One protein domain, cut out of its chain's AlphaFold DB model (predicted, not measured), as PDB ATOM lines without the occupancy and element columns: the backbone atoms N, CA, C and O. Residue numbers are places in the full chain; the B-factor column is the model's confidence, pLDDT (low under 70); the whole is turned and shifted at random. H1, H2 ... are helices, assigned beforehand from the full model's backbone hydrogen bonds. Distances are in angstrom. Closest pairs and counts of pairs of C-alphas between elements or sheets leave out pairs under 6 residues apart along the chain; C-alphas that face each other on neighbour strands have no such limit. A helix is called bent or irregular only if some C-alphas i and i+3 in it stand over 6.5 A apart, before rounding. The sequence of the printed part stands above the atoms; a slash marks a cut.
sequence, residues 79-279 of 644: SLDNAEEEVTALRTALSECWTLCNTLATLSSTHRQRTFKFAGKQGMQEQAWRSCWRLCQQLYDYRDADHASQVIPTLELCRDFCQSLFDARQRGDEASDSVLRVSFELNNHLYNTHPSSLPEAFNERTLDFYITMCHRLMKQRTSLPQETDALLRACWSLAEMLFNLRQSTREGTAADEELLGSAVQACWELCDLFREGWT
ATOM      1  N   SER A  79     -15.912   0.506  -5.136       77.44
ATOM      2  CA  SER A  79     -15.750   1.567  -4.128       77.44
ATOM      3  C   SER A  79     -14.655   1.270  -3.095       77.44
ATOM      4  O   SER A  79     -14.049   2.205  -2.581       77.44
ATOM      5  N   LEU A  80     -14.360  -0.009  -2.832       77.88
ATOM      6  CA  LEU A  80     -13.226  -0.432  -2.007       77.88
ATOM      7  C   LEU A  80     -11.912  -0.360  -2.797       77.88
ATOM      8  O   LEU A  80     -10.947   0.198  -2.290       77.88
ATOM      9  N   ASP A  81     -11.898  -0.832  -4.048       80.19
ATOM     10  CA  ASP A  81     -10.741  -0.757  -4.950       80.19
ATOM     11  C   ASP A  81     -10.303   0.709  -5.166       80.19
ATOM     12  O   ASP A  81      -9.118   1.027  -5.072       80.19
ATOM     13  N   ASN A  82     -11.263   1.626  -5.367       83.56
ATOM     14  CA  ASN A  82     -11.008   3.069  -5.464       83.56
ATOM     15  C   ASN A  82     -10.434   3.643  -4.157       83.56
ATOM     16  O   ASN A  82      -9.481   4.415  -4.202       83.56
ATOM     17  N   ALA A  83     -10.980   3.261  -2.996       78.62
ATOM     18  CA  ALA A  83     -10.480   3.722  -1.701       78.62
ATOM     19  C   ALA A  83      -9.067   3.180  -1.404       78.62
ATOM     20  O   ALA A  83      -8.238   3.881  -0.822       78.62
ATOM     21  N   GLU A  84      -8.747   1.957  -1.842       83.62
ATOM     22  CA  GLU A  84      -7.378   1.435  -1.806       83.62
ATOM     23  C   GLU A  84      -6.451   2.219  -2.751       83.62
ATOM     24  O   GLU A  84      -5.340   2.572  -2.343       83.62
ATOM     25  N   GLU A  85      -6.897   2.580  -3.964       85.69
ATOM     26  CA  GLU A  85      -6.135   3.456  -4.867       85.69
ATOM     27  C   GLU A  85      -5.875   4.830  -4.223       85.69
ATOM     28  O   GLU A  85      -4.716   5.246  -4.135       85.69
ATOM     29  N   GLU A  86      -6.893   5.492  -3.667       86.06
ATOM     30  CA  GLU A  86      -6.772   6.788  -2.981       86.06
ATOM     31  C   GLU A  86      -5.834   6.711  -1.761       86.06
ATOM     32  O   GLU A  86      -4.941   7.552  -1.604       86.06
ATOM     33  N   VAL A  87      -5.915   5.649  -0.954       86.12
ATOM     34  CA  VAL A  87      -4.973   5.398   0.150       86.12
ATOM     35  C   VAL A  87      -3.542   5.157  -0.362       86.12
ATOM     36  O   VAL A  87      -2.584   5.633   0.259       86.12
ATOM     37  N   THR A  88      -3.331   4.474  -1.495       86.88
ATOM     38  CA  THR A  88      -1.977   4.340  -2.080       86.88
ATOM     39  C   THR A  88      -1.453   5.648  -2.676       86.88
ATOM     40  O   THR A  88      -0.265   5.953  -2.514       86.88
ATOM     41  N   ALA A  89      -2.315   6.471  -3.276       91.38
ATOM     42  CA  ALA A  89      -1.970   7.804  -3.758       91.38
ATOM     43  C   ALA A  89      -1.561   8.724  -2.595       91.38
ATOM     44  O   ALA A  89      -0.508   9.362  -2.654       91.38
ATOM     45  N   LEU A  90      -2.311   8.709  -1.489       89.62
ATOM     46  CA  LEU A  90      -1.974   9.439  -0.265       89.62
ATOM     47  C   LEU A  90      -0.668   8.937   0.379       89.62
ATOM     48  O   LEU A  90       0.157   9.759   0.780       89.62
ATOM     49  N   ARG A  91      -0.404   7.617   0.419       88.38
ATOM     50  CA  ARG A  91       0.902   7.079   0.871       88.38
ATOM     51  C   ARG A  91       2.054   7.552  -0.022       88.38
ATOM     52  O   ARG A  91       3.135   7.850   0.488       88.38
ATOM     53  N   THR A  92       1.823   7.646  -1.331       91.69
ATOM     54  CA  THR A  92       2.819   8.111  -2.306       91.69
ATOM     55  C   THR A  92       3.110   9.599  -2.113       91.69
ATOM     56  O   THR A  92       4.263   9.956  -1.874       91.69
ATOM     57  N   ALA A  93       2.078  10.447  -2.079       91.88
ATOM     58  CA  ALA A  93       2.194  11.883  -1.814       91.88
ATOM     59  C   ALA A  93       2.882  12.178  -0.468       91.88
ATOM     60  O   ALA A  93       3.742  13.057  -0.389       91.88
ATOM     61  N   LEU A  94       2.571  11.392   0.571       90.62
ATOM     62  CA  LEU A  94       3.220  11.465   1.881       90.62
ATOM     63  C   LEU A  94       4.728  11.159   1.802       90.62
ATOM     64  O   LEU A  94       5.528  11.797   2.488       90.62
ATOM     65  N   SER A  95       5.138  10.223   0.942       90.56
ATOM     66  CA  SER A  95       6.556   9.921   0.709       90.56
ATOM     67  C   SER A  95       7.278  11.013  -0.087       90.56
ATOM     68  O   SER A  95       8.417  11.371   0.230       90.56
ATOM     69  N   GLU A  96       6.603  11.626  -1.060       91.81
ATOM     70  CA  GLU A  96       7.145  12.750  -1.822       91.81
ATOM     71  C   GLU A  96       7.349  13.977  -0.924       91.81
ATOM     72  O   GLU A  96       8.456  14.520  -0.865       91.81
ATOM     73  N   CYS A  97       6.342  14.378  -0.135       91.25
ATOM     74  CA  CYS A  97       6.512  15.495   0.793       91.25
ATOM     75  C   CYS A  97       7.525  15.183   1.906       91.25
ATOM     76  O   CYS A  97       8.278  16.075   2.297       91.25
ATOM     77  N   TRP A  98       7.646  13.927   2.353       91.75
ATOM     78  CA  TRP A  98       8.688  13.516   3.300       91.75
ATOM     79  C   TRP A  98      10.111  13.674   2.741       91.75
ATOM     80  O   TRP A  98      10.991  14.215   3.422       91.75
ATOM     81  N   THR A  99      10.362  13.255   1.494       91.12
ATOM     82  CA  THR A  99      11.686  13.434   0.866       91.12
ATOM     83  C   THR A  99      12.012  14.915   0.655       91.12
ATOM     84  O   THR A  99      13.118  15.353   0.994       91.12
ATOM     85  N   LEU A 100      11.038  15.723   0.215       89.19
ATOM     86  CA  LEU A 100      11.177  17.180   0.140       89.19
ATOM     87  C   LEU A 100      11.522  17.773   1.512       89.19
ATOM     88  O   LEU A 100      12.521  18.486   1.631       89.19
ATOM     89  N   CYS A 101      10.784  17.419   2.564       89.31
ATOM     90  CA  CYS A 101      11.037  17.892   3.923       89.31
ATOM     91  C   CYS A 101      12.420  17.474   4.447       89.31
ATOM     92  O   CYS A 101      13.062  18.282   5.108       89.31
ATOM     93  N   ASN A 102      12.959  16.300   4.096       87.88
ATOM     94  CA  ASN A 102      14.336  15.923   4.457       87.88
ATOM     95  C   ASN A 102      15.403  16.790   3.763       87.88
ATOM     96  O   ASN A 102      16.365  17.231   4.407       87.88
ATOM     97  N   THR A 103      15.239  17.095   2.469       88.50
ATOM     98  CA  THR A 103      16.170  18.005   1.770       88.50
ATOM     99  C   THR A 103      16.094  19.425   2.343       88.50
ATOM    100  O   THR A 103      17.123  20.037   2.646       88.50
ATOM    101  N   LEU A 104      14.882  19.920   2.597       86.00
ATOM    102  CA  LEU A 104      14.623  21.243   3.157       86.00
ATOM    103  C   LEU A 104      15.056  21.349   4.632       86.00
ATOM    104  O   LEU A 104      15.597  22.380   5.031       86.00
ATOM    105  N   ALA A 105      14.935  20.288   5.434       84.94
ATOM    106  CA  ALA A 105      15.501  20.204   6.781       84.94
ATOM    107  C   ALA A 105      17.037  20.277   6.745       84.94
ATOM    108  O   ALA A 105      17.647  20.999   7.533       84.94
ATOM    109  N   THR A 106      17.685  19.607   5.790       83.06
ATOM    110  CA  THR A 106      19.151  19.640   5.626       83.06
ATOM    111  C   THR A 106      19.652  21.037   5.231       83.06
ATOM    112  O   THR A 106      20.591  21.570   5.834       83.06
ATOM    113  N   LEU A 107      18.985  21.684   4.270       79.81
ATOM    114  CA  LEU A 107      19.306  23.046   3.830       79.81
ATOM    115  C   LEU A 107      19.012  24.091   4.915       79.81
ATOM    116  O   LEU A 107      19.860  24.938   5.212       79.81
ATOM    117  N   SER A 108      17.834  24.023   5.536       78.75
ATOM    118  CA  SER A 108      17.400  24.990   6.545       78.75
ATOM    119  C   SER A 108      18.113  24.815   7.888       78.75
ATOM    120  O   SER A 108      18.315  25.804   8.585       78.75
ATOM    121  N   SER A 109      18.573  23.613   8.247       73.62
ATOM    122  CA  SER A 109      19.407  23.394   9.436       73.62
ATOM    123  C   SER A 109      20.818  23.946   9.250       73.62
ATOM    124  O   SER A 109      21.293  24.701  10.097       73.62
ATOM    125  N   THR A 110      21.447  23.676   8.101       72.94
ATOM    126  CA  THR A 110      22.724  24.287   7.698       72.94
ATOM    127  C   THR A 110      22.619  25.812   7.661       72.94
ATOM    128  O   THR A 110      23.554  26.516   8.050       72.94
ATOM    129  N   HIS A 111      21.476  26.335   7.210       70.12
ATOM    130  CA  HIS A 111      21.193  27.761   7.211       70.12
ATOM    131  C   HIS A 111      21.026  28.323   8.638       70.12
ATOM    132  O   HIS A 111      21.779  29.209   9.045       70.12
ATOM    133  N   ARG A 112      20.096  27.777   9.429       70.75
ATOM    134  CA  ARG A 112      19.789  28.223  10.797       70.75
ATOM    135  C   ARG A 112      21.008  28.127  11.718       70.75
ATOM    136  O   ARG A 112      21.235  29.043  12.503       70.75
ATOM    137  N   GLN A 113      21.870  27.124  11.550       66.94
ATOM    138  CA  GLN A 113      23.140  27.018  12.280       66.94
ATOM    139  C   GLN A 113      24.120  28.169  11.969       66.94
ATOM    140  O   GLN A 113      24.976  28.486  12.797       66.94
ATOM    141  N   ARG A 114      24.018  28.822  10.800       63.81
ATOM    142  CA  ARG A 114      24.786  30.037  10.461       63.81
ATOM    143  C   ARG A 114      24.130  31.294  11.035       63.81
ATOM    144  O   ARG A 114      24.835  32.128  11.590       63.81
ATOM    145  N   THR A 115      22.804  31.401  10.973       55.78
ATOM    146  CA  THR A 115      22.049  32.547  11.516       55.78
ATOM    147  C   THR A 115      22.138  32.620  13.041       55.78
ATOM    148  O   THR A 115      22.474  33.661  13.601       55.78
ATOM    149  N   PHE A 116      21.949  31.495  13.735       56.72
ATOM    150  CA  PHE A 116      22.018  31.450  15.197       56.72
ATOM    151  C   PHE A 116      23.444  31.614  15.760       56.72
ATOM    152  O   PHE A 116      23.578  31.982  16.928       56.72
ATOM    153  N   LYS A 117      24.507  31.455  14.948       55.00
ATOM    154  CA  LYS A 117      25.909  31.707  15.363       55.00
ATOM    155  C   LYS A 117      26.192  33.152  15.784       55.00
ATOM    156  O   LYS A 117      27.175  33.386  16.479       55.00
ATOM    157  N   PHE A 118      25.326  34.103  15.430       45.78
ATOM    158  CA  PHE A 118      25.416  35.496  15.880       45.78
ATOM    159  C   PHE A 118      24.596  35.804  17.152       45.78
ATOM    160  O   PHE A 118      24.690  36.912  17.674       45.78
ATOM    161  N   ALA A 119      23.800  34.857  17.673       52.62
ATOM    162  CA  ALA A 119      22.785  35.122  18.706       52.62
ATOM    163  C   ALA A 119      23.148  34.667  20.140       52.62
ATOM    164  O   ALA A 119      22.427  34.984  21.087       52.62
ATOM    165  N   GLY A 120      24.240  33.918  20.331       46.78
ATOM    166  CA  GLY A 120      24.836  33.597  21.643       46.78
ATOM    167  C   GLY A 120      24.080  32.612  22.557       46.78
ATOM    168  O   GLY A 120      24.717  31.830  23.256       46.78
ATOM    169  N   LYS A 121      22.740  32.569  22.544       55.00
ATOM    170  CA  LYS A 121      21.909  31.658  23.371       55.00
ATOM    171  C   LYS A 121      21.678  30.285  22.713       55.00
ATOM    172  O   LYS A 121      20.569  29.767  22.687       55.00
ATOM    173  N   GLN A 122      22.715  29.737  22.087       53.12
ATOM    174  CA  GLN A 122      22.519  28.971  20.854       53.12
ATOM    175  C   GLN A 122      22.078  27.502  21.014       53.12
ATOM    176  O   GLN A 122      21.282  27.017  20.214       53.12
ATOM    177  N   GLY A 123      22.606  26.778  22.007       63.62
ATOM    178  CA  GLY A 123      22.547  25.307  22.020       63.62
ATOM    179  C   GLY A 123      21.162  24.703  22.282       63.62
ATOM    180  O   GLY A 123      20.724  23.830  21.540       63.62
ATOM    181  N   MET A 124      20.465  25.168  23.323       69.69
ATOM    182  CA  MET A 124      19.241  24.527  23.843       69.69
ATOM    183  C   MET A 124      18.096  24.541  22.817       69.69
ATOM    184  O   MET A 124      17.482  23.514  22.537       69.69
ATOM    185  N   GLN A 125      17.881  25.696  22.181       69.31
ATOM    186  CA  GLN A 125      16.926  25.876  21.087       69.31
ATOM    187  C   GLN A 125      17.253  25.003  19.868       69.31
ATOM    188  O   GLN A 125      16.352  24.417  19.271       69.31
ATOM    189  N   GLU A 126      18.526  24.941  19.466       76.44
ATOM    190  CA  GLU A 126      18.922  24.175  18.284       76.44
ATOM    191  C   GLU A 126      18.835  22.662  18.533       76.44
ATOM    192  O   GLU A 126      18.536  21.907  17.609       76.44
ATOM    193  N   GLN A 127      19.029  22.217  19.778       82.69
ATOM    194  CA  GLN A 127      18.831  20.825  20.172       82.69
ATOM    195  C   GLN A 127      17.348  20.429  20.154       82.69
ATOM    196  O   GLN A 127      17.037  19.368  19.627       82.69
ATOM    197  N   ALA A 128      16.440  21.275  20.661       84.81
ATOM    198  CA  ALA A 128      15.018  20.941  20.817       84.81
ATOM    199  C   ALA A 128      14.281  20.646  19.499       84.81
ATOM    200  O   ALA A 128      13.499  19.700  19.424       84.81
ATOM    201  N   TRP A 129      14.545  21.409  18.430       83.44
ATOM    202  CA  TRP A 129      13.962  21.084  17.120       83.44
ATOM    203  C   TRP A 129      14.698  19.914  16.442       83.44
ATOM    204  O   TRP A 129      14.065  19.135  15.731       83.44
ATOM    205  N   ARG A 130      16.010  19.736  16.687       86.75
ATOM    206  CA  ARG A 130      16.794  18.607  16.147       86.75
ATOM    207  C   ARG A 130      16.384  17.259  16.731       86.75
ATOM    208  O   ARG A 130      16.393  16.283  15.992       86.75
ATOM    209  N   SER A 131      16.082  17.182  18.026       89.06
ATOM    210  CA  SER A 131      15.578  15.966  18.679       89.06
ATOM    211  C   SER A 131      14.166  15.636  18.189       89.06
ATOM    212  O   SER A 131      13.930  14.500  17.792       89.06
ATOM    213  N   CYS A 132      13.281  16.637  18.081       89.31
ATOM    214  CA  CYS A 132      11.957  16.486  17.466       89.31
ATOM    215  C   CYS A 132      12.046  15.957  16.022       89.31
ATOM    216  O   CYS A 132      11.359  15.005  15.665       89.31
ATOM    217  N   TRP A 133      12.934  16.527  15.198       90.69
ATOM    218  CA  TRP A 133      13.116  16.087  13.812       90.69
ATOM    219  C   TRP A 133      13.683  14.663  13.718       90.69
ATOM    220  O   TRP A 133      13.190  13.865  12.929       90.69
ATOM    221  N   ARG A 134      14.654  14.299  14.570       90.62
ATOM    222  CA  ARG A 134      15.179  12.920  14.639       90.62
ATOM    223  C   ARG A 134      14.119  11.910  15.085       90.62
ATOM    224  O   ARG A 134      14.106  10.793  14.582       90.62
ATOM    225  N   LEU A 135      13.222  12.306  15.993       90.44
ATOM    226  CA  LEU A 135      12.061  11.504  16.380       90.44
ATOM    227  C   LEU A 135      11.103  11.316  15.192       90.44
ATOM    228  O   LEU A 135      10.706  10.187  14.930       90.44
ATOM    229  N   CYS A 136      10.802  12.371  14.425       89.94
ATOM    230  CA  CYS A 136      10.009  12.253  13.193       89.94
ATOM    231  C   CYS A 136      10.662  11.302  12.182       89.94
ATOM    232  O   CYS A 136       9.966  10.487  11.588       89.94
ATOM    233  N   GLN A 137      11.990  11.368  12.018       89.56
ATOM    234  CA  GLN A 137      12.730  10.472  11.125       89.56
ATOM    235  C   GLN A 137      12.608   9.007  11.560       89.56
ATOM    236  O   GLN A 137      12.164   8.184  10.769       89.56
ATOM    237  N   GLN A 138      12.865   8.691  12.834       88.81
ATOM    238  CA  GLN A 138      12.678   7.333  13.365       88.81
ATOM    239  C   GLN A 138      11.228   6.835  13.205       88.81
ATOM    240  O   GLN A 138      11.011   5.681  12.845       88.81
ATOM    241  N   LEU A 139      10.234   7.689  13.475       86.38
ATOM    242  CA  LEU A 139       8.817   7.330  13.370       86.38
ATOM    243  C   LEU A 139       8.348   7.137  11.927       86.38
ATOM    244  O   LEU A 139       7.434   6.348  11.705       86.38
ATOM    245  N   TYR A 140       8.947   7.842  10.966       87.12
ATOM    246  CA  TYR A 140       8.663   7.660   9.548       87.12
ATOM    247  C   TYR A 140       9.353   6.402   9.009       87.12
ATOM    248  O   TYR A 140       8.688   5.503   8.499       87.12
ATOM    249  N   ASP A 141      10.680   6.323   9.148       86.12
ATOM    250  CA  ASP A 141      11.516   5.295   8.512       86.12
ATOM    251  C   ASP A 141      11.199   3.880   9.037       86.12
ATOM    252  O   ASP A 141      11.451   2.888   8.357       86.12
ATOM    253  N   TYR A 142      10.591   3.792  10.228       81.25
ATOM    254  CA  TYR A 142      10.123   2.552  10.848       81.25
ATOM    255  C   TYR A 142       8.609   2.521  11.129       81.25
ATOM    256  O   TYR A 142       8.162   1.725  11.957       81.25
ATOM    257  N   ARG A 143       7.803   3.353  10.450       75.38
ATOM    258  CA  ARG A 143       6.331   3.385  10.597       75.38
ATOM    259  C   ARG A 143       5.685   2.014  10.384       75.38
ATOM    260  O   ARG A 143       4.763   1.645  11.108       75.38
ATOM    261  N   ASP A 144       6.195   1.285   9.393       72.00
ATOM    262  CA  ASP A 144       5.642   0.023   8.892       72.00
ATOM    263  C   ASP A 144       6.453  -1.204   9.379       72.00
ATOM    264  O   ASP A 144       6.382  -2.276   8.782       72.00
ATOM    265  N   ALA A 145       7.265  -1.044  10.435       75.06
ATOM    266  CA  ALA A 145       8.161  -2.072  10.977       75.06
ATOM    267  C   ALA A 145       7.718  -2.578  12.366       75.06
ATOM    268  O   ALA A 145       7.040  -1.864  13.106       75.06
ATOM    269  N   ASP A 146       8.161  -3.788  12.740       73.19
ATOM    270  CA  ASP A 146       7.769  -4.505  13.966       73.19
ATOM    271  C   ASP A 146       7.761  -3.615  15.220       73.19
ATOM    272  O   ASP A 146       8.819  -3.256  15.760       73.19
ATOM    273  N   HIS A 147       6.559  -3.300  15.722       69.12
ATOM    274  CA  HIS A 147       6.344  -2.302  16.774       69.12
ATOM    275  C   HIS A 147       7.203  -2.537  18.013       69.12
ATOM    276  O   HIS A 147       7.756  -1.566  18.535       69.12
ATOM    277  N   ALA A 148       7.333  -3.804  18.421       71.38
ATOM    278  CA  ALA A 148       8.116  -4.291  19.556       71.38
ATOM    279  C   ALA A 148       9.581  -3.835  19.501       71.38
ATOM    280  O   ALA A 148      10.110  -3.264  20.459       71.38
ATOM    281  N   SER A 149      10.225  -4.020  18.342       76.69
ATOM    282  CA  SER A 149      11.628  -3.648  18.119       76.69
ATOM    283  C   SER A 149      11.850  -2.136  18.224       76.69
ATOM    284  O   SER A 149      12.886  -1.678  18.704       76.69
ATOM    285  N   GLN A 150      10.840  -1.354  17.832       81.31
ATOM    286  CA  GLN A 150      10.910   0.100  17.752       81.31
ATOM    287  C   GLN A 150      10.534   0.816  19.053       81.31
ATOM    288  O   GLN A 150      10.766   2.021  19.152       81.31
ATOM    289  N   VAL A 151       9.962   0.139  20.061       83.19
ATOM    290  CA  VAL A 151       9.604   0.782  21.345       83.19
ATOM    291  C   VAL A 151      10.832   1.436  21.985       83.19
ATOM    292  O   VAL A 151      10.779   2.615  22.316       83.19
ATOM    293  N   ILE A 152      11.945   0.705  22.100       84.56
ATOM    294  CA  ILE A 152      13.164   1.160  22.790       84.56
ATOM    295  C   ILE A 152      13.799   2.399  22.117       84.56
ATOM    296  O   ILE A 152      13.891   3.429  22.788       84.56
ATOM    297  N   PRO A 153      14.174   2.393  20.818       86.50
ATOM    298  CA  PRO A 153      14.776   3.575  20.192       86.50
ATOM    299  C   PRO A 153      13.809   4.768  20.119       86.50
ATOM    300  O   PRO A 153      14.233   5.912  20.280       86.50
ATOM    301  N   THR A 154      12.498   4.529  19.954       86.50
ATOM    302  CA  THR A 154      11.495   5.611  20.013       86.50
ATOM    303  C   THR A 154      11.440   6.241  21.409       86.50
ATOM    304  O   THR A 154      11.366   7.462  21.525       86.50
ATOM    305  N   LEU A 155      11.484   5.429  22.471       87.31
ATOM    306  CA  LEU A 155      11.451   5.874  23.868       87.31
ATOM    307  C   LEU A 155      12.686   6.722  24.198       87.31
ATOM    308  O   LEU A 155      12.544   7.796  24.782       87.31
ATOM    309  N   GLU A 156      13.877   6.303  23.764       88.88
ATOM    310  CA  GLU A 156      15.115   7.071  23.949       88.88
ATOM    311  C   GLU A 156      15.071   8.422  23.220       88.88
ATOM    312  O   GLU A 156      15.378   9.452  23.823       88.88
ATOM    313  N   LEU A 157      14.579   8.458  21.977       90.38
ATOM    314  CA  LEU A 157      14.367   9.708  21.237       90.38
ATOM    315  C   LEU A 157      13.299  10.613  21.876       90.38
ATOM    316  O   LEU A 157      13.488  11.828  21.933       90.38
ATOM    317  N   CYS A 158      12.210  10.048  22.409       89.75
ATOM    318  CA  CYS A 158      11.194  10.803  23.151       89.75
ATOM    319  C   CYS A 158      11.746  11.378  24.464       89.75
ATOM    320  O   CYS A 158      11.433  12.514  24.816       89.75
ATOM    321  N   ARG A 159      12.593  10.624  25.176       89.44
ATOM    322  CA  ARG A 159      13.293  11.070  26.389       89.44
ATOM    323  C   ARG A 159      14.246  12.228  26.084       89.44
ATOM    324  O   ARG A 159      14.173  13.251  26.764       89.44
ATOM    325  N   ASP A 160      15.080  12.101  25.051       89.81
ATOM    326  CA  ASP A 160      15.981  13.161  24.572       89.81
ATOM    327  C   ASP A 160      15.205  14.414  24.137       89.81
ATOM    328  O   ASP A 160      15.591  15.545  24.455       89.81
ATOM    329  N   PHE A 161      14.077  14.229  23.446       90.38
ATOM    330  CA  PHE A 161      13.199  15.322  23.051       90.38
ATOM    331  C   PHE A 161      12.592  16.029  24.271       90.38
ATOM    332  O   PHE A 161      12.825  17.227  24.444       90.38
ATOM    333  N   CYS A 162      11.918  15.307  25.170       88.94
ATOM    334  CA  CYS A 162      11.344  15.872  26.394       88.94
ATOM    335  C   CYS A 162      12.412  16.558  27.282       88.94
ATOM    336  O   CYS A 162      12.144  17.641  27.802       88.94
ATOM    337  N   GLN A 163      13.636  16.017  27.391       89.19
ATOM    338  CA  GLN A 163      14.770  16.694  28.047       89.19
ATOM    339  C   GLN A 163      15.070  18.049  27.382       89.19
ATOM    340  O   GLN A 163      15.079  19.084  28.046       89.19
ATOM    341  N   SER A 164      15.245  18.066  26.058       88.38
ATOM    342  CA  SER A 164      15.521  19.306  25.321       88.38
ATOM    343  C   SER A 164      14.367  20.325  25.361       88.38
ATOM    344  O   SER A 164      14.619  21.530  25.314       88.38
ATOM    345  N   LEU A 165      13.115  19.880  25.542       84.94
ATOM    346  CA  LEU A 165      11.970  20.759  25.812       84.94
ATOM    347  C   LEU A 165      12.036  21.409  27.202       84.94
ATOM    348  O   LEU A 165      11.688  22.584  27.322       84.94
ATOM    349  N   PHE A 166      12.484  20.696  28.242       85.31
ATOM    350  CA  PHE A 166      12.730  21.300  29.559       85.31
ATOM    351  C   PHE A 166      13.872  22.326  29.520       85.31
ATOM    352  O   PHE A 166      13.798  23.343  30.208       85.31
ATOM    353  N   ASP A 167      14.895  22.105  28.693       82.12
ATOM    354  CA  ASP A 167      16.039  23.018  28.563       82.12
ATOM    355  C   ASP A 167      15.737  24.262  27.700       82.12
ATOM    356  O   ASP A 167      16.304  25.328  27.934       82.12
ATOM    357  N   ALA A 168      14.814  24.171  26.734       75.25
ATOM    358  CA  ALA A 168      14.371  25.292  25.888       75.25
ATOM    359  C   ALA A 168      13.190  26.112  26.470       75.25
ATOM    360  O   ALA A 168      12.703  27.074  25.858       75.25
ATOM    361  N   ARG A 169      12.690  25.733  27.647       74.56
ATOM    362  CA  ARG A 169      11.467  26.260  28.269       74.56
ATOM    363  C   ARG A 169      11.659  27.582  29.010       74.56
ATOM    364  O   ARG A 169      12.668  27.811  29.671       74.56
ATOM    365  N   GLN A 170      10.620  28.419  28.995       64.38
ATOM    366  CA  GLN A 170      10.497  29.526  29.945       64.38
ATOM    367  C   GLN A 170       9.834  29.019  31.234       64.38
ATOM    368  O   GLN A 170       8.761  28.421  31.179       64.38
ATOM    369  N   ARG A 171      10.465  29.237  32.393       68.44
ATOM    370  CA  ARG A 171       9.885  28.853  33.691       68.44
ATOM    371  C   ARG A 171       8.643  29.708  33.948       68.44
ATOM    372  O   ARG A 171       8.744  30.933  33.968       68.44
ATOM    373  N   GLY A 172       7.493  29.050  34.067       67.94
ATOM    374  CA  GLY A 172       6.209  29.663  34.396       67.94
ATOM    375  C   GLY A 172       5.927  29.536  35.890       67.94
ATOM    376  O   GLY A 172       6.728  29.964  36.714       67.94
ATOM    377  N   ASP A 173       4.805  28.906  36.232       71.69
ATOM    378  CA  ASP A 173       4.514  28.488  37.604       71.69
ATOM    379  C   ASP A 173       5.489  27.388  38.073       71.69
ATOM    380  O   ASP A 173       5.570  26.304  37.488       71.69
ATOM    381  N   GLU A 174       6.211  27.664  39.160       80.00
ATOM    382  CA  GLU A 174       7.193  26.749  39.748       80.00
ATOM    383  C   GLU A 174       6.550  25.479  40.333       80.00
ATOM    384  O   GLU A 174       7.205  24.435  40.383       80.00
ATOM    385  N   ALA A 175       5.274  25.509  40.739       80.50
ATOM    386  CA  ALA A 175       4.591  24.335  41.287       80.50
ATOM    387  C   ALA A 175       4.284  23.296  40.195       80.50
ATOM    388  O   ALA A 175       4.587  22.112  40.352       80.50
ATOM    389  N   SER A 176       3.731  23.715  39.057       79.56
ATOM    390  CA  SER A 176       3.483  22.820  37.924       79.56
ATOM    391  C   SER A 176       4.768  22.396  37.212       79.56
ATOM    392  O   SER A 176       4.852  21.236  36.802       79.56
ATOM    393  N   ASP A 177       5.782  23.263  37.106       82.00
ATOM    394  CA  ASP A 177       7.070  22.894  36.501       82.00
ATOM    395  C   ASP A 177       7.869  21.926  37.388       82.00
ATOM    396  O   ASP A 177       8.404  20.944  36.878       82.00
ATOM    397  N   SER A 178       7.873  22.104  38.717       85.12
ATOM    398  CA  SER A 178       8.508  21.139  39.632       85.12
ATOM    399  C   SER A 178       7.805  19.778  39.639       85.12
ATOM    400  O   SER A 178       8.489  18.756  39.623       85.12
ATOM    401  N   VAL A 179       6.469  19.721  39.564       87.62
ATOM    402  CA  VAL A 179       5.736  18.447  39.400       87.62
ATOM    403  C   VAL A 179       6.086  17.767  38.073       87.62
ATOM    404  O   VAL A 179       6.342  16.563  38.058       87.62
ATOM    405  N   LEU A 180       6.131  18.517  36.966       86.88
ATOM    406  CA  LEU A 180       6.546  17.987  35.662       86.88
ATOM    407  C   LEU A 180       7.976  17.442  35.722       86.88
ATOM    408  O   LEU A 180       8.207  16.287  35.362       86.88
ATOM    409  N   ARG A 181       8.910  18.236  36.250       86.94
ATOM    410  CA  ARG A 181      10.325  17.887  36.346       86.94
ATOM    411  C   ARG A 181      10.569  16.672  37.239       86.94
ATOM    412  O   ARG A 181      11.230  15.743  36.796       86.94
ATOM    413  N   VAL A 182       9.966  16.614  38.429       89.81
ATOM    414  CA  VAL A 182      10.057  15.443  39.320       89.81
ATOM    415  C   VAL A 182       9.428  14.205  38.678       89.81
ATOM    416  O   VAL A 182       9.973  13.116  38.818       89.81
ATOM    417  N   SER A 183       8.322  14.337  37.936       88.00
ATOM    418  CA  SER A 183       7.720  13.188  37.240       88.00
ATOM    419  C   SER A 183       8.594  12.656  36.094       88.00
ATOM    420  O   SER A 183       8.673  11.442  35.905       88.00
ATOM    421  N   PHE A 184       9.300  13.542  35.381       88.06
ATOM    422  CA  PHE A 184      10.290  13.173  34.369       88.06
ATOM    423  C   PHE A 184      11.534  12.542  35.007       88.06
ATOM    424  O   PHE A 184      11.919  11.442  34.623       88.06
ATOM    425  N   GLU A 185      12.123  13.182  36.020       87.50
ATOM    426  CA  GLU A 185      13.316  12.695  36.723       87.50
ATOM    427  C   GLU A 185      13.051  11.336  37.403       87.50
ATOM    428  O   GLU A 185      13.877  10.433  37.284       87.50
ATOM    429  N   LEU A 186      11.875  11.124  38.008       86.81
ATOM    430  CA  LEU A 186      11.465   9.835  38.585       86.81
ATOM    431  C   LEU A 186      11.324   8.728  37.528       86.81
ATOM    432  O   LEU A 186      11.849   7.633  37.729       86.81
ATOM    433  N   ASN A 187      10.637   8.990  36.409       83.81
ATOM    434  CA  ASN A 187      10.490   7.998  35.337       83.81
ATOM    435  C   ASN A 187      11.852   7.668  34.698       83.81
ATOM    436  O   ASN A 187      12.202   6.502  34.529       83.81
ATOM    437  N   ASN A 188      12.669   8.693  34.452       83.62
ATOM    438  CA  ASN A 188      14.045   8.562  33.992       83.62
ATOM    439  C   ASN A 188      14.888   7.708  34.960       83.62
ATOM    440  O   ASN A 188      15.613   6.822  34.513       83.62
ATOM    441  N   HIS A 189      14.781   7.906  36.278       83.19
ATOM    442  CA  HIS A 189      15.459   7.042  37.247       83.19
ATOM    443  C   HIS A 189      14.998   5.582  37.142       83.19
ATOM    444  O   HIS A 189      15.858   4.715  37.024       83.19
ATOM    445  N   LEU A 190      13.685   5.320  37.095       79.00
ATOM    446  CA  LEU A 190      13.129   3.964  36.946       79.00
ATOM    447  C   LEU A 190      13.615   3.259  35.667       79.00
ATOM    448  O   LEU A 190      13.949   2.076  35.709       79.00
ATOM    449  N   TYR A 191      13.707   3.983  34.548       75.75
ATOM    450  CA  TYR A 191      14.241   3.452  33.291       75.75
ATOM    451  C   TYR A 191      15.737   3.110  33.413       75.75
ATOM    452  O   TYR A 191      16.150   1.988  33.124       75.75
ATOM    453  N   ASN A 192      16.556   4.038  33.922       80.12
ATOM    454  CA  ASN A 192      18.004   3.821  34.057       80.12
ATOM    455  C   ASN A 192      18.370   2.750  35.113       80.12
ATOM    456  O   ASN A 192      19.467   2.197  35.050       80.12
ATOM    457  N   THR A 193      17.493   2.429  36.077       74.75
ATOM    458  CA  THR A 193      17.741   1.370  37.079       74.75
ATOM    459  C   THR A 193      17.509  -0.056  36.574       74.75
ATOM    460  O   THR A 193      17.848  -1.004  37.286       74.75
ATOM    461  N   HIS A 194      16.953  -0.245  35.372       63.12
ATOM    462  CA  HIS A 194      16.578  -1.567  34.854       63.12
ATOM    463  C   HIS A 194      17.148  -1.860  33.444       63.12
ATOM    464  O   HIS A 194      16.391  -2.140  32.517       63.12
ATOM    465  N   PRO A 195      18.485  -1.863  33.262       56.31
ATOM    466  CA  PRO A 195      19.137  -1.988  31.949       56.31
ATOM    467  C   PRO A 195      19.116  -3.404  31.329       56.31
ATOM    468  O   PRO A 195      19.817  -3.650  30.354       56.31
ATOM    469  N   SER A 196      18.361  -4.358  31.889       58.16
ATOM    470  CA  SER A 196      18.304  -5.749  31.414       58.16
ATOM    471  C   SER A 196      16.858  -6.237  31.372       58.16
ATOM    472  O   SER A 196      16.254  -6.465  32.418       58.16
ATOM    473  N   SER A 197      16.323  -6.382  30.154       60.78
ATOM    474  CA  SER A 197      15.001  -6.951  29.846       60.78
ATOM    475  C   SER A 197      13.854  -6.489  30.761       60.78
ATOM    476  O   SER A 197      13.182  -7.305  31.397       60.78
ATOM    477  N   LEU A 198      13.585  -5.180  30.791       69.06
ATOM    478  CA  LEU A 198      12.249  -4.694  31.146       69.06
ATOM    479  C   LEU A 198      11.209  -5.329  30.197       69.06
ATOM    480  O   LEU A 198      11.434  -5.304  28.983       69.06
ATOM    481  N   PRO A 199      10.084  -5.876  30.702       78.50
ATOM    482  CA  PRO A 199       9.030  -6.424  29.852       78.50
ATOM    483  C   PRO A 199       8.510  -5.388  28.854       78.50
ATOM    484  O   PRO A 199       8.342  -4.220  29.201       78.50
ATOM    485  N   GLU A 200       8.184  -5.821  27.639       71.38
ATOM    486  CA  GLU A 200       7.741  -4.938  26.550       71.38
ATOM    487  C   GLU A 200       6.573  -4.030  26.967       71.38
ATOM    488  O   GLU A 200       6.664  -2.812  26.846       71.38
ATOM    489  N   ALA A 201       5.556  -4.591  27.625       79.00
ATOM    490  CA  ALA A 201       4.407  -3.849  28.145       79.00
ATOM    491  C   ALA A 201       4.739  -2.827  29.267       79.00
ATOM    492  O   ALA A 201       3.868  -2.055  29.674       79.00
ATOM    493  N   PHE A 202       5.957  -2.811  29.821       84.12
ATOM    494  CA  PHE A 202       6.449  -1.699  30.651       84.12
ATOM    495  C   PHE A 202       7.070  -0.597  29.783       84.12
ATOM    496  O   PHE A 202       6.823   0.587  30.024       84.12
ATOM    497  N   ASN A 203       7.836  -0.983  28.759       83.81
ATOM    498  CA  ASN A 203       8.464  -0.057  27.817       83.81
ATOM    499  C   ASN A 203       7.398   0.705  27.011       83.81
ATOM    500  O   ASN A 203       7.507   1.919  26.881       83.81
ATOM    501  N   GLU A 204       6.323   0.033  26.578       83.88
ATOM    502  CA  GLU A 204       5.152   0.661  25.942       83.88
ATOM    503  C   GLU A 204       4.531   1.741  26.840       83.88
ATOM    504  O   GLU A 204       4.511   2.909  26.473       83.88
ATOM    505  N   ARG A 205       4.136   1.394  28.074       86.88
ATOM    506  CA  ARG A 205       3.545   2.350  29.035       86.88
ATOM    507  C   ARG A 205       4.481   3.510  29.385       86.88
ATOM    508  O   ARG A 205       4.028   4.603  29.724       86.88
ATOM    509  N   THR A 206       5.788   3.270  29.340       87.50
ATOM    510  CA  THR A 206       6.811   4.298  29.556       87.50
ATOM    511  C   THR A 206       6.923   5.227  28.345       87.50
ATOM    512  O   THR A 206       7.001   6.442  28.518       87.50
ATOM    513  N   LEU A 207       6.845   4.689  27.126       86.50
ATOM    514  CA  LEU A 207       6.739   5.453  25.883       86.50
ATOM    515  C   LEU A 207       5.441   6.283  25.845       86.50
ATOM    516  O   LEU A 207       5.518   7.483  25.592       86.50
ATOM    517  N   ASP A 208       4.290   5.717  26.222       88.19
ATOM    518  CA  ASP A 208       3.009   6.436  26.336       88.19
ATOM    519  C   ASP A 208       3.097   7.604  27.335       88.19
ATOM    520  O   ASP A 208       2.589   8.703  27.085       88.19
ATOM    521  N   PHE A 209       3.787   7.394  28.464       90.44
ATOM    522  CA  PHE A 209       4.073   8.448  29.436       90.44
ATOM    523  C   PHE A 209       4.951   9.554  28.836       90.44
ATOM    524  O   PHE A 209       4.623  10.728  29.010       90.44
ATOM    525  N   TYR A 210       6.026   9.221  28.111       89.06
ATOM    526  CA  TYR A 210       6.879  10.229  27.470       89.06
ATOM    527  C   TYR A 210       6.160  10.983  26.342       89.06
ATOM    528  O   TYR A 210       6.330  12.196  26.247       89.06
ATOM    529  N   ILE A 211       5.300  10.331  25.554       89.19
ATOM    530  CA  ILE A 211       4.459  11.003  24.549       89.19
ATOM    531  C   ILE A 211       3.478  11.961  25.238       89.19
ATOM    532  O   ILE A 211       3.458  13.155  24.932       89.19
ATOM    533  N   THR A 212       2.737  11.482  26.244       90.00
ATOM    534  CA  THR A 212       1.812  12.299  27.057       90.00
ATOM    535  C   THR A 212       2.523  13.491  27.703       90.00
ATOM    536  O   THR A 212       1.990  14.606  27.732       90.00
ATOM    537  N   MET A 213       3.747  13.276  28.194       88.19
ATOM    538  CA  MET A 213       4.609  14.326  28.721       88.19
ATOM    539  C   MET A 213       4.942  15.337  27.625       88.19
ATOM    540  O   MET A 213       4.617  16.509  27.778       88.19
ATOM    541  N   CYS A 214       5.508  14.904  26.498       88.62
ATOM    542  CA  CYS A 214       5.937  15.779  25.411       88.62
ATOM    543  C   CYS A 214       4.762  16.578  24.798       88.62
ATOM    544  O   CYS A 214       4.917  17.787  24.622       88.62
ATOM    545  N   HIS A 215       3.554  16.010  24.630       88.50
ATOM    546  CA  HIS A 215       2.339  16.786  24.295       88.50
ATOM    547  C   HIS A 215       2.085  17.917  25.311       88.50
ATOM    548  O   HIS A 215       1.788  19.056  24.940       88.50
ATOM    549  N   ARG A 216       2.168  17.614  26.616       87.00
ATOM    550  CA  ARG A 216       1.955  18.592  27.692       87.00
ATOM    551  C   ARG A 216       3.072  19.636  27.739       87.00
ATOM    552  O   ARG A 216       2.781  20.797  28.018       87.00
ATOM    553  N   LEU A 217       4.314  19.260  27.425       84.00
ATOM    554  CA  LEU A 217       5.438  20.189  27.336       84.00
ATOM    555  C   LEU A 217       5.298  21.138  26.132       84.00
ATOM    556  O   LEU A 217       5.528  22.333  26.300       84.00
ATOM    557  N   MET A 218       4.856  20.632  24.973       83.62
ATOM    558  CA  MET A 218       4.615  21.390  23.731       83.62
ATOM    559  C   MET A 218       3.424  22.360  23.807       83.62
ATOM    560  O   MET A 218       3.410  23.393  23.133       83.62
ATOM    561  N   LYS A 219       2.430  22.053  24.651       82.75
ATOM    562  CA  LYS A 219       1.278  22.929  24.938       82.75
ATOM    563  C   LYS A 219       1.606  24.064  25.922       82.75
ATOM    564  O   LYS A 219       0.802  24.981  26.077       82.75
ATOM    565  N   GLN A 220       2.774  24.043  26.568       74.81
ATOM    566  CA  GLN A 220       3.274  25.152  27.390       74.81
ATOM    567  C   GLN A 220       4.155  26.093  26.548       74.81
ATOM    568  O   GLN A 220       4.761  25.682  25.559       74.81
ATOM    569  N   ARG A 221       4.226  27.381  26.915       63.53
ATOM    570  CA  ARG A 221       5.025  28.365  26.161       63.53
ATOM    571  C   ARG A 221       6.521  28.069  26.316       63.53
ATOM    572  O   ARG A 221       7.060  28.091  27.422       63.53
ATOM    573  N   THR A 222       7.186  27.800  25.197       68.25
ATOM    574  CA  THR A 222       8.647  27.689  25.135       68.25
ATOM    575  C   THR A 222       9.284  29.086  25.217       68.25
ATOM    576  O   THR A 222       8.599  30.094  25.040       68.25
ATOM    577  N   SER A 223      10.593  29.178  25.481       62.62
ATOM    578  CA  SER A 223      11.313  30.471  25.444       62.62
ATOM    579  C   SER A 223      11.835  30.833  24.043       62.62
ATOM    580  O   SER A 223      12.746  31.652  23.903       62.62
ATOM    581  N   LEU A 224      11.292  30.191  23.004       67.06
ATOM    582  CA  LEU A 224      11.844  30.200  21.655       67.06
ATOM    583  C   LEU A 224      11.404  31.425  20.829       67.06
ATOM    584  O   LEU A 224      10.269  31.889  20.954       67.06
ATOM    585  N   PRO A 225      12.271  31.923  19.926       71.25
ATOM    586  CA  PRO A 225      11.870  32.790  18.822       71.25
ATOM    587  C   PRO A 225      10.676  32.222  18.044       71.25
ATOM    588  O   PRO A 225      10.603  31.026  17.776       71.25
ATOM    589  N   GLN A 226       9.752  33.096  17.641       74.12
ATOM    590  CA  GLN A 226       8.452  32.711  17.077       74.12
ATOM    591  C   GLN A 226       8.553  31.766  15.865       74.12
ATOM    592  O   GLN A 226       7.776  30.822  15.766       74.12
ATOM    593  N   GLU A 227       9.533  31.975  14.981       74.19
ATOM    594  CA  GLU A 227       9.808  31.110  13.822       74.19
ATOM    595  C   GLU A 227      10.141  29.663  14.219       74.19
ATOM    596  O   GLU A 227       9.691  28.714  13.577       74.19
ATOM    597  N   THR A 228      10.935  29.472  15.279       76.75
ATOM    598  CA  THR A 228      11.328  28.135  15.745       76.75
ATOM    599  C   THR A 228      10.299  27.513  16.670       76.75
ATOM    600  O   THR A 228      10.189  26.295  16.671       76.75
ATOM    601  N   ASP A 229       9.507  28.305  17.392       81.06
ATOM    602  CA  ASP A 229       8.341  27.825  18.144       81.06
ATOM    603  C   ASP A 229       7.223  27.335  17.195       81.06
ATOM    604  O   ASP A 229       6.601  26.303  17.443       81.06
ATOM    605  N   ALA A 230       7.018  28.017  16.060       86.81
ATOM    606  CA  ALA A 230       6.126  27.572  14.985       86.81
ATOM    607  C   ALA A 230       6.635  26.284  14.317       86.81
ATOM    608  O   ALA A 230       5.902  25.299  14.248       86.81
ATOM    609  N   LEU A 231       7.909  26.249  13.906       86.19
ATOM    610  CA  LEU A 231       8.518  25.051  13.319       86.19
ATOM    611  C   LEU A 231       8.530  23.861  14.285       86.19
ATOM    612  O   LEU A 231       8.304  22.735  13.857       86.19
ATOM    613  N   LEU A 232       8.759  24.085  15.581       87.56
ATOM    614  CA  LEU A 232       8.700  23.023  16.586       87.56
ATOM    615  C   LEU A 232       7.281  22.452  16.707       87.56
ATOM    616  O   LEU A 232       7.137  21.240  16.837       87.56
ATOM    617  N   ARG A 233       6.234  23.288  16.613       88.50
ATOM    618  CA  ARG A 233       4.842  22.808  16.603       88.50
ATOM    619  C   ARG A 233       4.466  22.063  15.329       88.50
ATOM    620  O   ARG A 233       3.803  21.048  15.460       88.50
ATOM    621  N   ALA A 234       4.912  22.497  14.150       91.06
ATOM    622  CA  ALA A 234       4.665  21.768  12.898       91.06
ATOM    623  C   ALA A 234       5.457  20.446  12.818       91.06
ATOM    624  O   ALA A 234       4.965  19.434  12.328       91.06
ATOM    625  N   CYS A 235       6.676  20.425  13.363       90.62
ATOM    626  CA  CYS A 235       7.460  19.200  13.525       90.62
ATOM    627  C   CYS A 235       6.762  18.236  14.497       90.62
ATOM    628  O   CYS A 235       6.668  17.039  14.240       90.62
ATOM    629  N   TRP A 236       6.201  18.762  15.589       92.19
ATOM    630  CA  TRP A 236       5.451  17.963  16.549       92.19
ATOM    631  C   TRP A 236       4.078  17.506  16.032       92.19
ATOM    632  O   TRP A 236       3.724  16.368  16.298       92.19
ATOM    633  N   SER A 237       3.322  18.299  15.263       91.94
ATOM    634  CA  SER A 237       2.055  17.829  14.672       91.94
ATOM    635  C   SER A 237       2.289  16.711  13.655       91.94
ATOM    636  O   SER A 237       1.544  15.734  13.648       91.94
ATOM    637  N   LEU A 238       3.373  16.773  12.871       91.50
ATOM    638  CA  LEU A 238       3.800  15.639  12.049       91.50
ATOM    639  C   LEU A 238       4.158  14.411  12.911       91.50
ATOM    640  O   LEU A 238       3.767  13.299  12.563       91.50
ATOM    641  N   ALA A 239       4.831  14.591  14.053       90.69
ATOM    642  CA  ALA A 239       5.093  13.497  14.993       90.69
ATOM    643  C   ALA A 239       3.801  12.906  15.592       90.69
ATOM    644  O   ALA A 239       3.672  11.685  15.635       90.69
ATOM    645  N   GLU A 240       2.835  13.738  16.007       90.62
ATOM    646  CA  GLU A 240       1.508  13.307  16.485       90.62
ATOM    647  C   GLU A 240       0.802  12.453  15.417       90.62
ATOM    648  O   GLU A 240       0.330  11.358  15.718       90.62
ATOM    649  N   MET A 241       0.818  12.886  14.152       90.25
ATOM    650  CA  MET A 241       0.251  12.105  13.049       90.25
ATOM    651  C   MET A 241       0.999  10.787  12.810       90.25
ATOM    652  O   MET A 241       0.358   9.746  12.685       90.25
ATOM    653  N   LEU A 242       2.336  10.780  12.807       87.75
ATOM    654  CA  LEU A 242       3.123   9.547  12.651       87.75
ATOM    655  C   LEU A 242       2.909   8.558  13.813       87.75
ATOM    656  O   LEU A 242       2.864   7.348  13.580       87.75
ATOM    657  N   PHE A 243       2.709   9.043  15.044       87.31
ATOM    658  CA  PHE A 243       2.288   8.205  16.171       87.31
ATOM    659  C   PHE A 243       0.900   7.598  15.940       87.31
ATOM    660  O   PHE A 243       0.743   6.394  16.137       87.31
ATOM    661  N   ASN A 244      -0.076   8.385  15.479       87.44
ATOM    662  CA  ASN A 244      -1.424   7.891  15.191       87.44
ATOM    663  C   ASN A 244      -1.421   6.842  14.061       87.44
ATOM    664  O   ASN A 244      -2.075   5.808  14.189       87.44
ATOM    665  N   LEU A 245      -0.633   7.041  12.991       84.44
ATOM    666  CA  LEU A 245      -0.453   6.030  11.938       84.44
ATOM    667  C   LEU A 245       0.137   4.733  12.519       84.44
ATOM    668  O   LEU A 245      -0.403   3.655  12.280       84.44
ATOM    669  N   ARG A 246       1.200   4.823  13.335       82.12
ATOM    670  CA  ARG A 246       1.804   3.649  13.993       82.12
ATOM    671  C   ARG A 246       0.825   2.943  14.945       82.12
ATOM    672  O   ARG A 246       0.887   1.717  15.053       82.12
ATOM    673  N   GLN A 247      -0.057   3.685  15.619       82.00
ATOM    674  CA  GLN A 247      -1.122   3.135  16.467       82.00
ATOM    675  C   GLN A 247      -2.187   2.404  15.637       82.00
ATOM    676  O   GLN A 247      -2.475   1.256  15.957       82.00
ATOM    677  N   SER A 248      -2.663   2.975  14.524       81.31
ATOM    678  CA  SER A 248      -3.577   2.285  13.593       81.31
ATOM    679  C   SER A 248      -2.992   0.948  13.118       81.31
ATOM    680  O   SER A 248      -3.620  -0.100  13.259       81.31
ATOM    681  N   THR A 249      -1.731   0.945  12.665       78.44
ATOM    682  CA  THR A 249      -1.031  -0.286  12.255       78.44
ATOM    683  C   THR A 249      -0.853  -1.289  13.411       78.44
ATOM    684  O   THR A 249      -0.747  -2.486  13.162       78.44
ATOM    685  N   ARG A 250      -0.830  -0.840  14.678       74.44
ATOM    686  CA  ARG A 250      -0.758  -1.710  15.876       74.44
ATOM    687  C   ARG A 250      -2.116  -2.309  16.248       74.44
ATOM    688  O   ARG A 250      -2.167  -3.430  16.741       74.44
ATOM    689  N   GLU A 251      -3.196  -1.562  16.040       75.12
ATOM    690  CA  GLU A 251      -4.570  -1.988  16.338       75.12
ATOM    691  C   GLU A 251      -5.179  -2.852  15.219       75.12
ATOM    692  O   GLU A 251      -6.248  -3.434  15.395       75.12
ATOM    693  N   GLY A 252      -4.476  -2.991  14.089       63.78
ATOM    694  CA  GLY A 252      -4.926  -3.763  12.930       63.78
ATOM    695  C   GLY A 252      -5.969  -3.036  12.082       63.78
ATOM    696  O   GLY A 252      -6.540  -3.637  11.173       63.78
ATOM    697  N   THR A 253      -6.220  -1.753  12.352       71.44
ATOM    698  CA  THR A 253      -7.070  -0.906  11.517       71.44
ATOM    699  C   THR A 253      -6.287  -0.454  10.290       71.44
ATOM    700  O   THR A 253      -5.140  -0.003  10.393       71.44
ATOM    701  N   ALA A 254      -6.912  -0.547   9.112       62.25
ATOM    702  CA  ALA A 254      -6.382   0.092   7.915       62.25
ATOM    703  C   ALA A 254      -6.182   1.589   8.200       62.25
ATOM    704  O   ALA A 254      -7.044   2.221   8.807       62.25
ATOM    705  N   ALA A 255      -5.022   2.131   7.818       64.81
ATOM    706  CA  ALA A 255      -4.703   3.533   8.061       64.81
ATOM    707  C   ALA A 255      -5.689   4.423   7.291       64.81
ATOM    708  O   ALA A 255      -5.631   4.471   6.062       64.81
ATOM    709  N   ASP A 256      -6.578   5.067   8.044       70.62
ATOM    710  CA  ASP A 256      -7.741   5.809   7.558       70.62
ATOM    711  C   ASP A 256      -7.357   6.917   6.562       70.62
ATOM    712  O   ASP A 256      -6.299   7.544   6.690       70.62
ATOM    713  N   GLU A 257      -8.227   7.179   5.587       81.06
ATOM    714  CA  GLU A 257      -8.030   8.196   4.551       81.06
ATOM    715  C   GLU A 257      -7.874   9.585   5.192       81.06
ATOM    716  O   GLU A 257      -6.900  10.293   4.922       81.06
ATOM    717  N   GLU A 258      -8.756   9.927   6.144       85.19
ATOM    718  CA  GLU A 258      -8.693  11.184   6.900       85.19
ATOM    719  C   GLU A 258      -7.378  11.319   7.684       85.19
ATOM    720  O   GLU A 258      -6.777  12.399   7.748       85.19
ATOM    721  N   LEU A 259      -6.900  10.216   8.273       88.12
ATOM    722  CA  LEU A 259      -5.668  10.179   9.059       88.12
ATOM    723  C   LEU A 259      -4.437  10.365   8.164       88.12
ATOM    724  O   LEU A 259      -3.509  11.102   8.505       88.12
ATOM    725  N   LEU A 260      -4.431   9.713   7.005       87.62
ATOM    726  CA  LEU A 260      -3.332   9.752   6.054       87.62
ATOM    727  C   LEU A 260      -3.265  11.107   5.329       87.62
ATOM    728  O   LEU A 260      -2.183  11.691   5.231       87.62
ATOM    729  N   GLY A 261      -4.410  11.671   4.933       88.75
ATOM    730  CA  GLY A 261      -4.521  13.036   4.411       88.75
ATOM    731  C   GLY A 261      -4.095  14.097   5.431       88.75
ATOM    732  O   GLY A 261      -3.330  15.007   5.103       88.75
ATOM    733  N   SER A 262      -4.476  13.937   6.703       92.56
ATOM    734  CA  SER A 262      -4.015  14.808   7.796       92.56
ATOM    735  C   SER A 262      -2.495  14.735   8.012       92.56
ATOM    736  O   SER A 262      -1.859  15.746   8.317       92.56
ATOM    737  N   ALA A 263      -1.880  13.564   7.804       90.94
ATOM    738  CA  ALA A 263      -0.429  13.397   7.872       90.94
ATOM    739  C   ALA A 263       0.297  14.064   6.686       90.94
ATOM    740  O   ALA A 263       1.335  14.701   6.890       90.94
ATOM    741  N   VAL A 264      -0.266  13.987   5.470       92.25
ATOM    742  CA  VAL A 264       0.217  14.743   4.296       92.25
ATOM    743  C   VAL A 264       0.164  16.248   4.576       92.25
ATOM    744  O   VAL A 264       1.173  16.930   4.401       92.25
ATOM    745  N   GLN A 265      -0.967  16.759   5.076       92.44
ATOM    746  CA  GLN A 265      -1.148  18.179   5.398       92.44
ATOM    747  C   GLN A 265      -0.122  18.674   6.431       92.44
ATOM    748  O   GLN A 265       0.556  19.675   6.191       92.44
ATOM    749  N   ALA A 266       0.063  17.952   7.542       92.75
ATOM    750  CA  ALA A 266       1.051  18.307   8.566       92.75
ATOM    751  C   ALA A 266       2.494  18.308   8.018       92.75
ATOM    752  O   ALA A 266       3.298  19.179   8.363       92.75
ATOM    753  N   CYS A 267       2.824  17.372   7.122       92.69
ATOM    754  CA  CYS A 267       4.120  17.357   6.450       92.69
ATOM    755  C   CYS A 267       4.274  18.532   5.467       92.69
ATOM    756  O   CYS A 267       5.357  19.110   5.366       92.69
ATOM    757  N   TRP A 268       3.206  18.927   4.768       92.25
ATOM    758  CA  TRP A 268       3.218  20.044   3.821       92.25
ATOM    759  C   TRP A 268       3.419  21.396   4.523       92.25
ATOM    760  O   TRP A 268       4.275  22.178   4.109       92.25
ATOM    761  N   GLU A 269       2.724  21.634   5.642       91.88
ATOM    762  CA  GLU A 269       2.912  22.819   6.497       91.88
ATOM    763  C   GLU A 269       4.345  22.921   7.043       91.88
ATOM    764  O   GLU A 269       4.959  23.992   7.027       91.88
ATOM    765  N   LEU A 270       4.924  21.795   7.476       89.88
ATOM    766  CA  LEU A 270       6.315  21.742   7.924       89.88
ATOM    767  C   LEU A 270       7.304  22.019   6.776       89.88
ATOM    768  O   LEU A 270       8.282  22.746   6.961       89.88
ATOM    769  N   CYS A 271       7.038  21.484   5.583       89.19
ATOM    770  CA  CYS A 271       7.814  21.765   4.376       89.19
ATOM    771  C   CYS A 271       7.764  23.254   3.998       89.19
ATOM    772  O   CYS A 271       8.797  23.806   3.609       89.19
ATOM    773  N   ASP A 272       6.626  23.934   4.161       88.81
ATOM    774  CA  ASP A 272       6.537  25.375   3.906       88.81
ATOM    775  C   ASP A 272       7.293  26.193   4.969       88.81
ATOM    776  O   ASP A 272       8.107  27.043   4.620       88.81
ATOM    777  N   LEU A 273       7.206  25.842   6.259       85.75
ATOM    778  CA  LEU A 273       8.026  26.448   7.329       85.75
ATOM    779  C   LEU A 273       9.543  26.184   7.181       85.75
ATOM    780  O   LEU A 273      10.383  26.949   7.687       85.75
ATOM    781  N   PHE A 274       9.939  25.114   6.484       85.44
ATOM    782  CA  PHE A 274      11.324  24.932   6.046       85.44
ATOM    783  C   PHE A 274      11.685  25.827   4.847       85.44
ATOM    784  O   PHE A 274      12.817  26.318   4.802       85.44
ATOM    785  N   ARG A 275      10.755  26.078   3.910       82.44
ATOM    786  CA  ARG A 275      10.943  27.003   2.777       82.44
ATOM    787  C   ARG A 275      11.005  28.453   3.237       82.44
ATOM    788  O   ARG A 275      11.986  29.115   2.912       82.44
ATOM    789  N   GLU A 276      10.051  28.932   4.035       77.56
ATOM    790  CA  GLU A 276      10.028  30.297   4.580       77.56
ATOM    791  C   GLU A 276      11.338  30.635   5.302       77.56
ATOM    792  O   GLU A 276      11.975  31.649   5.013       77.56
ATOM    793  N   GLY A 277      11.806  29.732   6.172       66.19
ATOM    794  CA  GLY A 277      13.081  29.853   6.887       66.19
ATOM    795  C   GLY A 277      14.342  29.759   6.018       66.19
ATOM    796  O   GLY A 277      15.446  29.692   6.559       66.19
ATOM    797  N   TRP A 278      14.189  29.728   4.693       60.91
ATOM    798  CA  TRP A 278      15.254  29.786   3.696       60.91
ATOM    799  C   TRP A 278      15.019  30.942   2.704       60.91
ATOM    800  O   TRP A 278      15.945  31.689   2.397       60.91
ATOM    801  N   THR A 279      13.774  31.163   2.260       60.53
ATOM    802  CA  THR A 279      13.385  32.213   1.300       60.53
ATOM    803  C   THR A 279      13.244  33.603   1.913       60.53
ATOM    804  O   THR A 279      13.368  34.586   1.180       60.53
TER     805      THR A 279
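Overview. This is residues 79 to 279 of the 644 residues of an uncharacterized protein of Hortaea werneckii (UniProt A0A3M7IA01). You are looking at a slab-like bundle of seven helices in which H1, H2 and H3 lie in one layer and H7, H6 and H5 in the other, paired across as H1 with H7, H2 with H6 and H3 with H5. H4 lies loosely at the edge of the slab beside H3 and H5, and residues 192 to 199, of which 192 belongs to H4, stick out. The printed part has 201 residues with seven named helices, H1 to H7, and no named strand; its class is all helix. It is compact, with a radius of gyration of the C-alphas of 17.9 A, and spans 55 by 48 by 28 A.

Arrangement. Begin with the longest helix, H1, residues 79 to 118, in a bundle that is up and down, each helix running against the one before it. H1 touches H7, residues 257 to 279, where the C-alphas of Cys 101 and Cys 271 come closest, 5.1 A apart; they run the same way at a shallow tilt of 25 degrees. H7 forms a hairpin with H6, residues 226 to 251, closest at C-alphas 238 and 266, 5.2 A apart. H6 touches H2, residues 122 to 141, closest at C-alphas 239 and 136, 5.4 A apart. H2 forms a hairpin with H3, residues 147 to 167, closest at C-alphas 128 and 164, 4.8 A apart. H3 touches H5, residues 200 to 218, closest at C-alphas 155 and 207, 5.1 A apart. H4, residues 174 to 192, is close to H5 but not clearly touching, with C-alphas 187 and 206 closest at 7.8 A. H1 and H6 are apart. Every O i to N i+4 pair is within hydrogen-bond range in H4 and H6; the counts are 33 of 36 in H1, 14 of 16 in H2, 15 of 17 in H3, 14 of 15 in H5 and 18 of 19 in H7.

Along the chain. Find C-alpha 79 at (-15.750, 1.567, -4.128); from there H1 runs 57.0 A to C-alpha 118 at (25.416, 35.496, 15.880), with a kink of 29 degrees near residue 108. H2 measures 28.9 A. H3 measures 29.6 A and has a kink of 31 degrees near residue 154; it is only just irregular, with C-alphas 149 and 152 6.9 A apart. H4 measures 26.0 A, H5 26.7 A and H6 37.1 A. H7 runs 32.3 A to C-alpha 279 at (13.385, 32.213, 1.300).

Size, cuts and confidence. The C-alphas farthest apart, of Ser 79 and Gly 120, are 57.8 A apart. The printed part has no cut and no long link. Mean pLDDT of the printed part is 81.0; look for values under 70 in 32 residues, among them 113 to 125 and 194 to 198.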